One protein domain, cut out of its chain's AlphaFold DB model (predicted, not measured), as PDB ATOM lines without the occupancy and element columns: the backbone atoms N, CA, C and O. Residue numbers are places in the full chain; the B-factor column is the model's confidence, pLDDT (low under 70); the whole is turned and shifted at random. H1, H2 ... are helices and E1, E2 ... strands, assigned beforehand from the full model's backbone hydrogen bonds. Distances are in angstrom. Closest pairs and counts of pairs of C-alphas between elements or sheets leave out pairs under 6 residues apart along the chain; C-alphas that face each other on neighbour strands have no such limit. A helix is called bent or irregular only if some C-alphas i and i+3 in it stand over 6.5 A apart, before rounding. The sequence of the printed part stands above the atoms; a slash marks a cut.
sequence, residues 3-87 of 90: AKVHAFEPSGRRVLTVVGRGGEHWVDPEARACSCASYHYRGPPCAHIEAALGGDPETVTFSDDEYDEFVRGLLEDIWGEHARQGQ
ATOM      1  N   ALA A   3     264.835 201.869 248.796       95.81
ATOM      2  CA  ALA A   3     265.390 202.851 249.720       95.81
ATOM      3  C   ALA A   3     266.167 202.142 250.836       95.81
ATOM      4  O   ALA A   3     265.700 201.129 251.360       95.81
ATOM      5  N   LYS A   4     267.333 202.682 251.195       96.75
ATOM      6  CA  LYS A   4     268.202 202.156 252.249       96.75
ATOM      7  C   LYS A   4     268.664 203.258 253.185       96.75
ATOM      8  O   LYS A   4     269.143 204.291 252.725       96.75
ATOM      9  N   VAL A   5     268.550 203.023 254.488       97.62
ATOM     10  CA  VAL A   5     269.158 203.858 255.529       97.62
ATOM     11  C   VAL A   5     270.439 203.186 255.994       97.62
ATOM     12  O   VAL A   5     270.405 202.095 256.555       97.62
ATOM     13  N   HIS A   6     271.560 203.863 255.804       97.88
ATOM     14  CA  HIS A   6     272.863 203.477 256.331       97.88
ATOM     15  C   HIS A   6     273.057 204.210 257.657       97.88
ATOM     16  O   HIS A   6     273.257 205.428 257.671       97.88
ATOM     17  N   ALA A   7     272.877 203.498 258.767       98.19
ATOM     18  CA  ALA A   7     272.987 204.032 260.119       98.19
ATOM     19  C   ALA A   7     274.381 203.749 260.686       98.19
ATOM     20  O   ALA A   7     274.847 202.617 260.624       98.19
ATOM     21  N   PHE A   8     275.027 204.760 261.258       98.50
ATOM     22  CA  PHE A   8     276.378 204.658 261.803       98.50
ATOM     23  C   PHE A   8     276.339 204.801 263.322       98.50
ATOM     24  O   PHE A   8     275.740 205.743 263.854       98.50
ATOM     25  N   GLU A   9     276.952 203.847 264.016       97.88
ATOM     26  CA  GLU A   9     277.020 203.813 265.474       97.88
ATOM     27  C   GLU A   9     278.454 204.047 265.979       97.88
ATOM     28  O   GLU A   9     279.404 203.516 265.406       97.88
ATOM     29  N   PRO A  10     278.639 204.790 267.088       97.69
ATOM     30  CA  PRO A  10     277.601 205.232 268.020       97.69
ATOM     31  C   PRO A  10     277.027 206.626 267.724       97.69
ATOM     32  O   PRO A  10     276.178 207.084 268.488       97.69
ATOM     33  N   SER A  11     277.472 207.335 266.679       97.81
ATOM     34  CA  SER A  11     277.046 208.732 266.476       97.81
ATOM     35  C   SER A  11     275.562 208.889 266.159       97.81
ATOM     36  O   SER A  11     275.003 209.968 266.363       97.81
ATOM     37  N   GLY A  12     274.929 207.845 265.625       96.69
ATOM     38  CA  GLY A  12     273.572 207.909 265.105       96.69
ATOM     39  C   GLY A  12     273.473 208.660 263.777       96.69
ATOM     40  O   GLY A  12     272.360 209.016 263.378       96.69
ATOM     41  N   ARG A  13     274.596 208.915 263.083       97.50
ATOM     42  CA  ARG A  13     274.576 209.465 261.717       97.50
ATOM     43  C   ARG A  13     273.790 208.534 260.803       97.50
ATOM     44  O   ARG A  13     273.813 207.315 260.954       97.50
ATOM     45  N   ARG A  14     273.087 209.121 259.837       97.25
ATOM     46  CA  ARG A  14     272.275 208.389 258.866       97.25
ATOM     47  C   ARG A  14     272.519 208.937 257.474       97.25
ATOM     48  O   ARG A  14     272.495 210.149 257.277       97.25
ATOM     49  N   VAL A  15     272.710 208.041 256.517       97.69
ATOM     50  CA  VAL A  15     272.723 208.365 255.091       97.69
ATOM     51  C   VAL A  15     271.590 207.593 254.437       97.69
ATOM     52  O   VAL A  15     271.518 206.377 254.571       97.69
ATOM     53  N   LEU A  16     270.682 208.287 253.755       97.81
ATOM     54  CA  LEU A  16     269.600 207.655 253.010       97.81
ATOM     55  C   LEU A  16     269.971 207.609 251.528       97.81
ATOM     56  O   LEU A  16     270.297 208.636 250.927       97.81
ATOM     57  N   THR A  17     269.892 206.420 250.941       97.44
ATOM     58  CA  THR A  17     270.063 206.225 249.504       97.44
ATOM     59  C   THR A  17     268.843 205.570 248.876       97.44
ATOM     60  O   THR A  17     268.076 204.856 249.524       97.44
ATOM     61  N   VAL A  18     268.645 205.828 247.586       96.12
ATOM     62  CA  VAL A  18     267.652 205.150 246.756       96.12
ATOM     63  C   VAL A  18     268.343 204.604 245.518       96.12
ATOM     64  O   VAL A  18     268.958 205.352 244.758       96.12
ATOM     65  N   VAL A  19     268.202 203.301 245.285       91.19
ATOM     66  CA  VAL A  19     268.704 202.641 244.077       91.19
ATOM     67  C   VAL A  19     267.630 202.697 242.990       91.19
ATOM     68  O   VAL A  19     266.542 202.111 243.114       91.19
ATOM     69  N   GLY A  20     267.933 203.439 241.925       83.88
ATOM     70  CA  GLY A  20     267.105 203.620 240.736       83.88
ATOM     71  C   GLY A  20     267.684 202.934 239.497       83.88
ATOM     72  O   GLY A  20     268.614 202.136 239.571       83.88
ATOM     73  N   ARG A  21     267.130 203.247 238.316       76.56
ATOM     74  CA  ARG A  21     267.666 202.751 237.028       76.56
ATOM     75  C   ARG A  21     269.059 203.304 236.704       76.56
ATOM     76  O   ARG A  21     269.769 202.675 235.932       76.56
ATOM     77  N   GLY A  22     269.413 204.462 237.260       74.81
ATOM     78  CA  GLY A  22     270.696 205.139 237.056       74.81
ATOM     79  C   GLY A  22     271.700 204.906 238.183       74.81
ATOM     80  O   GLY A  22     272.596 205.717 238.341       74.81
ATOM     81  N   GLY A  23     271.531 203.855 238.991       86.69
ATOM     82  CA  GLY A  23     272.415 203.565 240.120       86.69
ATOM     83  C   GLY A  23     271.896 204.088 241.457       86.69
ATOM     84  O   GLY A  23     270.688 204.265 241.650       86.69
ATOM     85  N   GLU A  24     272.818 204.251 242.402       92.12
ATOM     86  CA  GLU A  24     272.528 204.705 243.757       92.12
ATOM     87  C   GLU A  24     272.537 206.235 243.839       92.12
ATOM     88  O   GLU A  24     273.404 206.916 243.290       92.12
ATOM     89  N   HIS A  25     271.535 206.787 244.519       94.94
ATOM     90  CA  HIS A  25     271.395 208.222 244.710       94.94
ATOM     91  C   HIS A  25     271.221 208.539 246.184       94.94
ATOM     92  O   HIS A  25     270.390 207.929 246.853       94.94
ATOM     93  N   TRP A  26     271.951 209.537 246.666       97.00
ATOM     94  CA  TRP A  26     271.681 210.140 247.961       97.00
ATOM     95  C   TRP A  26     270.373 210.935 247.904       97.00
ATOM     96  O   TRP A  26     270.077 211.617 246.912       97.00
ATOM     97  N   VAL A  27     269.584 210.838 248.971       96.38
ATOM     98  CA  VAL A  27     268.289 211.503 249.093       96.38
ATOM     99  C   VAL A  27     268.156 212.106 250.486       96.38
ATOM    100  O   VAL A  27     268.381 211.428 251.483       96.38
ATOM    101  N   ASP A  28     267.715 213.358 250.546       95.19
ATOM    102  CA  ASP A  28     267.258 214.010 251.772       95.19
ATOM    103  C   ASP A  28     265.797 214.439 251.575       95.19
ATOM    104  O   ASP A  28     265.525 215.449 250.912       95.19
ATOM    105  N   PRO A  29     264.831 213.659 252.093       91.75
ATOM    106  CA  PRO A  29     263.419 213.967 251.933       91.75
ATOM    107  C   PRO A  29     262.990 215.243 252.661       91.75
ATOM    108  O   PRO A  29     262.102 215.942 252.170       91.75
ATOM    109  N   GLU A  30     263.627 215.570 253.790       91.19
ATOM    110  CA  GLU A  30     263.303 216.754 254.594       91.19
ATOM    111  C   GLU A  30     263.746 218.030 253.875       91.19
ATOM    112  O   GLU A  30     262.958 218.965 253.709       91.19
ATOM    113  N   ALA A  31     264.975 218.038 253.351       91.81
ATOM    114  CA  ALA A  31     265.485 219.126 252.518       91.81
ATOM    115  C   ALA A  31     264.943 219.096 251.076       91.81
ATOM    116  O   ALA A  31     265.227 220.002 250.287       91.81
ATOM    117  N   ARG A  32     264.164 218.065 250.717       92.25
ATOM    118  CA  ARG A  32     263.677 217.779 249.357       92.25
ATOM    119  C   ARG A  32     264.805 217.735 248.322       92.25
ATOM    120  O   ARG A  32     264.608 218.172 247.189       92.25
ATOM    121  N   ALA A  33     265.960 217.191 248.691       94.56
ATOM    122  CA  ALA A  33     267.135 217.095 247.838       94.56
ATOM    123  C   ALA A  33     267.367 215.665 247.333       94.56
ATOM    124  O   ALA A  33     267.101 214.680 248.020       94.56
ATOM    125  N   CYS A  34     267.884 215.548 246.111       95.31
ATOM    126  CA  CYS A  34     268.325 214.284 245.534       95.31
ATOM    127  C   CYS A  34     269.600 214.515 244.729       95.31
ATOM    128  O   CYS A  34     269.738 215.544 244.068       95.31
ATOM    129  N   SER A  35     270.521 213.554 244.767       95.00
ATOM    130  CA  SER A  35     271.784 213.649 244.041       95.00
ATOM    131  C   SER A  35     271.691 213.289 242.560       95.00
ATOM    132  O   SER A  35     272.717 213.339 241.901       95.00
ATOM    133  N   CYS A  36     270.529 212.898 242.020       92.75
ATOM    134  CA  CYS A  36     270.432 212.499 240.616       92.75
ATOM    135  C   CYS A  36     270.565 213.693 239.652       92.75
ATOM    136  O   CYS A  36     270.129 214.802 239.955       92.75
ATOM    137  N   ALA A  37     271.094 213.459 238.449       89.56
ATOM    138  CA  ALA A  37     271.344 214.516 237.461       89.56
ATOM    139  C   ALA A  37     270.081 215.282 237.024       89.56
ATOM    140  O   ALA A  37     270.158 216.450 236.649       89.56
ATOM    141  N   SER A  38     268.912 214.641 237.089       88.75
ATOM    142  CA  SER A  38     267.626 215.253 236.735       88.75
ATOM    143  C   SER A  38     266.999 216.072 237.870       88.75
ATOM    144  O   SER A  38     265.897 216.596 237.704       88.75
ATOM    145  N   TYR A  39     267.641 216.151 239.041       92.25
ATOM    146  CA  TYR A  39     267.114 216.905 240.172       92.25
ATOM    147  C   TYR A  39     267.152 218.415 239.908       92.25
ATOM    148  O   TYR A  39     268.153 218.982 239.473       92.25
ATOM    149  N   HIS A  40     266.051 219.087 240.240       90.88
ATOM    150  CA  HIS A  40     265.958 220.538 240.210       90.88
ATOM    151  C   HIS A  40     265.146 221.029 241.409       90.88
ATOM    152  O   HIS A  40     263.989 220.654 241.578       90.88
ATOM    153  N   TYR A  41     265.720 221.923 242.214       89.31
ATOM    154  CA  TYR A  41     265.126 222.374 243.482       89.31
ATOM    155  C   TYR A  41     263.777 223.110 243.344       89.31
ATOM    156  O   TYR A  41     262.986 223.129 244.283       89.31
ATOM    157  N   ARG A  42     263.489 223.716 242.180       88.81
ATOM    158  CA  ARG A  42     262.163 224.301 241.851       88.81
ATOM    159  C   ARG A  42     261.329 223.430 240.910       88.81
ATOM    160  O   ARG A  42     260.325 223.894 240.384       88.81
ATOM    161  N   GLY A  43     261.818 222.235 240.596       86.75
ATOM    162  CA  GLY A  43     261.170 221.314 239.675       86.75
ATOM    163  C   GLY A  43     260.013 220.549 240.321       86.75
ATOM    164  O   GLY A  43     259.723 220.729 241.509       86.75
ATOM    165  N   PRO A  44     259.348 219.677 239.544       87.88
ATOM    166  CA  PRO A  44     258.442 218.687 240.112       87.88
ATOM    167  C   PRO A  44     259.179 217.788 241.125       87.88
ATOM    168  O   PRO A  44     260.409 217.690 241.074       87.88
ATOM    169  N   PRO A  45     258.453 217.129 242.049       85.75
ATOM    170  CA  PRO A  45     259.049 216.188 242.992       85.75
ATOM    171  C   PRO A  45     259.917 215.141 242.281       85.75
ATOM    172  O   PRO A  45     259.536 214.589 241.249       85.75
ATOM    173  N   CYS A  46     261.106 214.875 242.824       93.38
ATOM    174  CA  CYS A  46     261.950 213.805 242.309       93.38
ATOM    175  C   CYS A  46     261.346 212.453 242.701       93.38
ATOM    176  O   CYS A  46     261.111 212.215 243.885       93.38
ATOM    177  N   ALA A  47     261.195 211.542 241.740       92.62
ATOM    178  CA  ALA A  47     260.674 210.199 241.994       92.62
ATOM    179  C   ALA A  47     261.480 209.423 243.061       92.62
ATOM    180  O   ALA A  47     260.920 208.591 243.766       92.62
ATOM    181  N   HIS A  48     262.781 209.705 243.228       94.69
ATOM    182  CA  HIS A  48     263.585 209.102 244.301       94.69
ATOM    183  C   HIS A  48     263.202 209.630 245.691       94.69
ATOM    184  O   HIS A  48     263.164 208.856 246.641       94.69
ATOM    185  N   ILE A  49     262.868 210.921 245.806       94.50
ATOM    186  CA  ILE A  49     262.352 211.504 247.054       94.50
ATOM    187  C   ILE A  49     260.981 210.900 247.370       94.50
ATOM    188  O   ILE A  49     260.723 210.517 248.505       94.50
ATOM    189  N   GLU A  50     260.114 210.758 246.366       93.25
ATOM    190  CA  GLU A  50     258.799 210.128 246.543       93.25
ATOM    191  C   GLU A  50     258.919 208.663 246.978       93.25
ATOM    192  O   GLU A  50     258.217 208.235 247.891       93.25
ATOM    193  N   ALA A  51     259.846 207.906 246.381       92.38
ATOM    194  CA  ALA A  51     260.121 206.528 246.778       92.38
ATOM    195  C   ALA A  51     260.632 206.427 248.225       92.38
ATOM    196  O   ALA A  51     260.245 205.507 248.940       92.38
ATOM    197  N   ALA A  52     261.466 207.376 248.662       93.12
ATOM    198  CA  ALA A  52     261.937 207.455 250.041       93.12
ATOM    199  C   ALA A  52     260.814 207.793 251.039       93.12
ATOM    200  O   ALA A  52     260.796 207.246 252.135       93.12
ATOM    201  N   LEU A  53     259.877 208.671 250.666       91.94
ATOM    202  CA  LEU A  53     258.755 209.081 251.522       91.94
ATOM    203  C   LEU A  53     257.628 208.042 251.593       91.94
ATOM    204  O   LEU A  53     256.930 207.965 252.600       91.94
ATOM    205  N   GLY A  54     257.400 207.299 250.510       90.25
ATOM    206  CA  GLY A  54     256.287 206.352 250.395       90.25
ATOM    207  C   GLY A  54     256.617 204.915 250.804       90.25
ATOM    208  O   GLY A  54     255.723 204.069 250.773       90.25
ATOM    209  N   GLY A  55     257.878 204.619 251.120       87.75
ATOM    210  CA  GLY A  55     258.357 203.275 251.441       87.75
ATOM    211  C   GLY A  55     258.757 203.094 252.904       87.75
ATOM    212  O   GLY A  55     258.760 204.038 253.686       87.75
ATOM    213  N   ASP A  56     259.133 201.861 253.238       90.88
ATOM    214  CA  ASP A  56     259.825 201.510 254.481       90.88
ATOM    215  C   ASP A  56     261.281 201.153 254.129       90.88
ATOM    216  O   ASP A  56     261.516 200.090 253.543       90.88
ATOM    217  N   PRO A  57     262.248 202.067 254.333       93.94
ATOM    218  CA  PRO A  57     263.632 201.835 253.941       93.94
ATOM    219  C   PRO A  57     264.274 200.689 254.727       93.94
ATOM    220  O   PRO A  57     264.215 200.643 255.956       93.94
ATOM    221  N   GLU A  58     264.987 199.810 254.026       95.94
ATOM    222  CA  GLU A  58     265.831 198.809 254.678       95.94
ATOM    223  C   GLU A  58     266.947 199.523 255.453       95.94
ATOM    224  O   GLU A  58     267.631 200.387 254.904       95.94
ATOM    225  N   THR A  59     267.143 199.178 256.725       97.06
ATOM    226  CA  THR A  59     268.231 199.753 257.527       97.06
ATOM    227  C   THR A  59     269.421 198.806 257.567       97.06
ATOM    228  O   THR A  59     269.276 197.633 257.906       97.06
ATOM    229  N   VAL A  60     270.598 199.341 257.262       97.38
ATOM    230  CA  VAL A  60     271.892 198.671 257.393       97.38
ATOM    231  C   VAL A  60     272.725 199.459 258.396       97.38
ATOM    232  O   VAL A  60     272.818 200.682 258.295       97.38
ATOM    233  N   THR A  61     273.307 198.767 259.375       98.12
ATOM    234  CA  THR A  61     274.116 199.389 260.430       98.12
ATOM    235  C   THR A  61     275.605 199.212 260.146       98.12
ATOM    236  O   THR A  61     276.039 198.111 259.812       98.12
ATOM    237  N   PHE A  62     276.366 200.285 260.335       98.06
ATOM    238  CA  PHE A  62     277.815 200.377 260.179       98.06
ATOM    239  C   PHE A  62     278.460 200.934 261.453       98.06
ATOM    240  O   PHE A  62     277.803 201.595 262.267       98.06
ATOM    241  N   SER A  63     279.762 200.707 261.608       98.31
ATOM    242  CA  SER A  63     280.583 201.446 262.568       98.31
ATOM    243  C   SER A  63     280.787 202.885 262.092       98.31
ATOM    244  O   SER A  63     280.953 203.136 260.900       98.31
ATOM    245  N   ASP A  64     280.855 203.839 263.017       98.25
ATOM    246  CA  ASP A  64     281.256 205.223 262.741       98.25
ATOM    247  C   ASP A  64     282.605 205.325 262.009       98.25
ATOM    248  O   ASP A  64     282.792 206.244 261.210       98.25
ATOM    249  N   ASP A  65     283.514 204.370 262.233       98.44
ATOM    250  CA  ASP A  65     284.821 204.305 261.563       98.44
ATOM    251  C   ASP A  65     284.696 204.062 260.045       98.44
ATOM    252  O   ASP A  65     285.598 204.403 259.282       98.44
ATOM    253  N   GLU A  66     283.567 203.506 259.592       98.38
ATOM    254  CA  GLU A  66     283.278 203.244 258.177       98.38
ATOM    255  C   GLU A  66     282.627 204.451 257.480       98.38
ATOM    256  O   GLU A  66     282.467 204.445 256.260       98.38
ATOM    257  N   TYR A  67     282.251 205.499 258.225       98.19
ATOM    258  CA  TYR A  67     281.488 206.631 257.688       98.19
ATOM    259  C   TYR A  67     282.212 207.344 256.545       98.19
ATOM    260  O   TYR A  67     281.633 207.558 255.479       98.19
ATOM    261  N   ASP A  68     283.484 207.692 256.747       98.06
ATOM    262  CA  ASP A  68     284.251 208.453 255.760       98.06
ATOM    263  C   ASP A  68     284.490 207.637 254.483       98.06
ATOM    264  O   ASP A  68     284.389 208.165 253.372       98.06
ATOM    265  N   GLU A  69     284.763 206.336 254.623       98.19
ATOM    266  CA  GLU A  69     284.937 205.436 253.483       98.19
ATOM    267  C   GLU A  69     283.625 205.238 252.720       98.19
ATOM    268  O   GLU A  69     283.615 205.346 251.491       98.19
ATOM    269  N   PHE A  70     282.518 205.038 253.438       97.62
ATOM    270  CA  PHE A  70     281.193 204.905 252.848       97.62
ATOM    271  C   PHE A  70     280.800 206.155 252.055       97.62
ATOM    272  O   PHE A  70     280.421 206.062 250.887       97.62
ATOM    273  N   VAL A  71     280.917 207.341 252.663       97.25
ATOM    274  CA  VAL A  71     280.560 208.607 252.006       97.25
ATOM    275  C   VAL A  71     281.452 208.848 250.792       97.25
ATOM    276  O   VAL A  71     280.953 209.278 249.751       97.25
ATOM    277  N   ARG A  72     282.751 208.543 250.885       97.81
ATOM    278  CA  ARG A  72     283.667 208.657 249.746       97.81
ATOM    279  C   ARG A  72     283.242 207.749 248.590       97.81
ATOM    280  O   ARG A  72     283.135 208.243 247.471       97.81
ATOM    281  N   GLY A  73     282.953 206.475 248.858       96.56
ATOM    282  CA  GLY A  73     282.476 205.533 247.840       96.56
ATOM    283  C   GLY A  73     281.167 205.989 247.192       96.56
ATOM    284  O   GLY A  73     281.063 206.039 245.969       96.56
ATOM    285  N   LEU A  74     280.206 206.445 248.000       96.00
ATOM    286  CA  LEU A  74     278.936 206.977 247.506       96.00
ATOM    287  C   LEU A  74     279.129 208.196 246.586       96.00
ATOM    288  O   LEU A  74     278.472 208.311 245.552       96.00
ATOM    289  N   LEU A  75     280.028 209.120 246.940       95.00
ATOM    290  CA  LEU A  75     280.335 210.287 246.108       95.00
ATOM    291  C   LEU A  75     281.034 209.898 244.800       95.00
ATOM    292  O   LEU A  75     280.706 210.456 243.751       95.00
ATOM    293  N   GLU A  76     281.967 208.943 244.848       94.50
ATOM    294  CA  GLU A  76     282.643 208.396 243.667       94.50
ATOM    295  C   GLU A  76     281.632 207.771 242.692       94.50
ATOM    296  O   GLU A  76     281.680 208.062 241.492       94.50
ATOM    297  N   ASP A  77     280.658 207.013 243.202       91.00
ATOM    298  CA  ASP A  77     279.584 206.423 242.400       91.00
ATOM    299  C   ASP A  77     278.669 207.489 241.777       91.00
ATOM    300  O   ASP A  77     278.407 207.458 240.568       91.00
ATOM    301  N   ILE A  78     278.225 208.477 242.567       92.00
ATOM    302  CA  ILE A  78     277.365 209.573 242.089       92.00
ATOM    303  C   ILE A  78     278.075 210.384 240.994       92.00
ATOM    304  O   ILE A  78     277.494 210.656 239.938       92.00
ATOM    305  N   TRP A  79     279.335 210.773 241.208       89.50
ATOM    306  CA  TRP A  79     280.093 211.540 240.219       89.50
ATOM    307  C   TRP A  79     280.437 210.715 238.982       89.50
ATOM    308  O   TRP A  79     280.330 211.228 237.865       89.50
ATOM    309  N   GLY A  80     280.794 209.442 239.155       87.69
ATOM    310  CA  GLY A  80     281.042 208.522 238.050       87.69
ATOM    311  C   GLY A  80     279.804 208.313 237.176       87.69
ATOM    312  O   GLY A  80     279.915 208.201 235.954       87.69
ATOM    313  N   GLU A  81     278.611 208.293 237.769       84.62
ATOM    314  CA  GLU A  81     277.342 208.242 237.038       84.62
ATOM    315  C   GLU A  81     277.060 209.547 236.284       84.62
ATOM    316  O   GLU A  81     276.785 209.520 235.083       84.62
ATOM    317  N   HIS A  82     277.187 210.704 236.939       83.00
ATOM    318  CA  HIS A  82     276.978 211.999 236.280       83.00
ATOM    319  C   HIS A  82     277.930 212.205 235.097       83.00
ATOM    320  O   HIS A  82     277.517 212.689 234.040       83.00
ATOM    321  N   ALA A  83     279.186 211.775 235.234       83.00
ATOM    322  CA  ALA A  83     280.163 211.806 234.154       83.00
ATOM    323  C   ALA A  83     279.743 210.937 232.957       83.00
ATOM    324  O   ALA A  83     279.959 211.340 231.815       83.00
ATOM    325  N   ARG A  84     279.126 209.770 233.192       78.69
ATOM    326  CA  ARG A  84     278.612 208.885 232.130       78.69
ATOM    327  C   ARG A  84     277.397 209.480 231.421       78.69
ATOM    328  O   ARG A  84     277.306 209.398 230.199       78.69
ATOM    329  N   GLN A  85     276.498 210.127 232.157       69.69
ATOM    330  CA  GLN A  85     275.305 210.763 231.588       69.69
ATOM    331  C   GLN A  85     275.642 212.019 230.765       69.69
ATOM    332  O   GLN A  85     275.000 212.281 229.750       69.69
ATOM    333  N   GLY A  86     276.697 212.753 231.137       60.97
ATOM    334  CA  GLY A  86     277.201 213.903 230.377       60.97
ATOM    335  C   GLY A  86     277.919 213.558 229.062       60.97
ATOM    336  O   GLY A  86     278.118 214.442 228.235       60.97
ATOM    337  N   GLN A  87     278.289 212.292 228.838       53.94
ATOM    338  CA  GLN A  87     278.997 211.825 227.632       53.94
ATOM    339  C   GLN A  87     278.055 211.282 226.537       53.94
ATOM    340  O   GLN A  87     278.521 210.776 225.518       53.94
TER     341      GLN A  87
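AT A GLANCE: This is residues 3 to 87 of the 90 residues of the protein "SWIM zinc finger family protein" of Thaumarchaeota archaeon S13 (UniProt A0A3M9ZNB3). What is the overall shape? A strongly twisted sheet of four strands is sandwiched between two helices, with long H2 running along one face and short H1 packed on the other. What makes it up? The 85 printed residues hold, in order, E1, E2, E3, H1, E4 and H2, class mixed; the mixed sheet runs E3, E2, E1, E4. It is compact, with a radius of gyration of the C-alphas of 13.1 A and spans of 37 by 29 by 20 A.

IN THESE COORDINATES: Where are the strands? E1 is residues 3 to 9, 19.6 A from C-alpha 3 at (265.390, 202.851, 249.720); E2 is 13 to 20, 23.0 A; E3 is 23 to 28, 16.5 A; E4 is 58 to 63, 16.9 A. Where are the helices? H1 is residues 47 to 54, 10.2 A; H2 is 64 to 85, 32.2 A, ending at C-alpha 85 (275.305, 210.763, 231.588). H2 is irregular: C-alphas 65 and 68 are 7.2 A apart.

HOW THE PARTS SIT: How do the strands pair? E1, E2 and E3 form a meander, each strand the antiparallel neighbour of the one before, with N 6 and O 15 at 2.8 A and N 18 and O 25 at 2.8 A; E1 and E4 are parallel, with N 5 and O 58 at 2.8 A. E3, H1 and E4 are a split strand-helix-strand unit, two strands of one sheet joined through a helix and not neighbours, with E2 and E1 between them in the sheet, its crossover right-handed. Where are the helices? In three layers, helices on both faces, H2 has a height over the sheet of 8.7 A and H1 9.0 A, with closest C-alphas His 25 and Ile 78 at 6.7 A for E3 and H2, and Val 27 and Ile 49 at 6.3 A for E3 and H1. Every O i to N i+4 pair is within hydrogen-bond range in H1, and 16 of 18 in H2.

THE WHOLE: How large is it? The two farthest C-alphas, Pro 10 and Gln 87, are 40.9 A apart. Is anything cut, long or uncertain? The printed part has no cut; E3 to H1 is a long link of 18 residues, and residues 85 to 87 have pLDDT under 70.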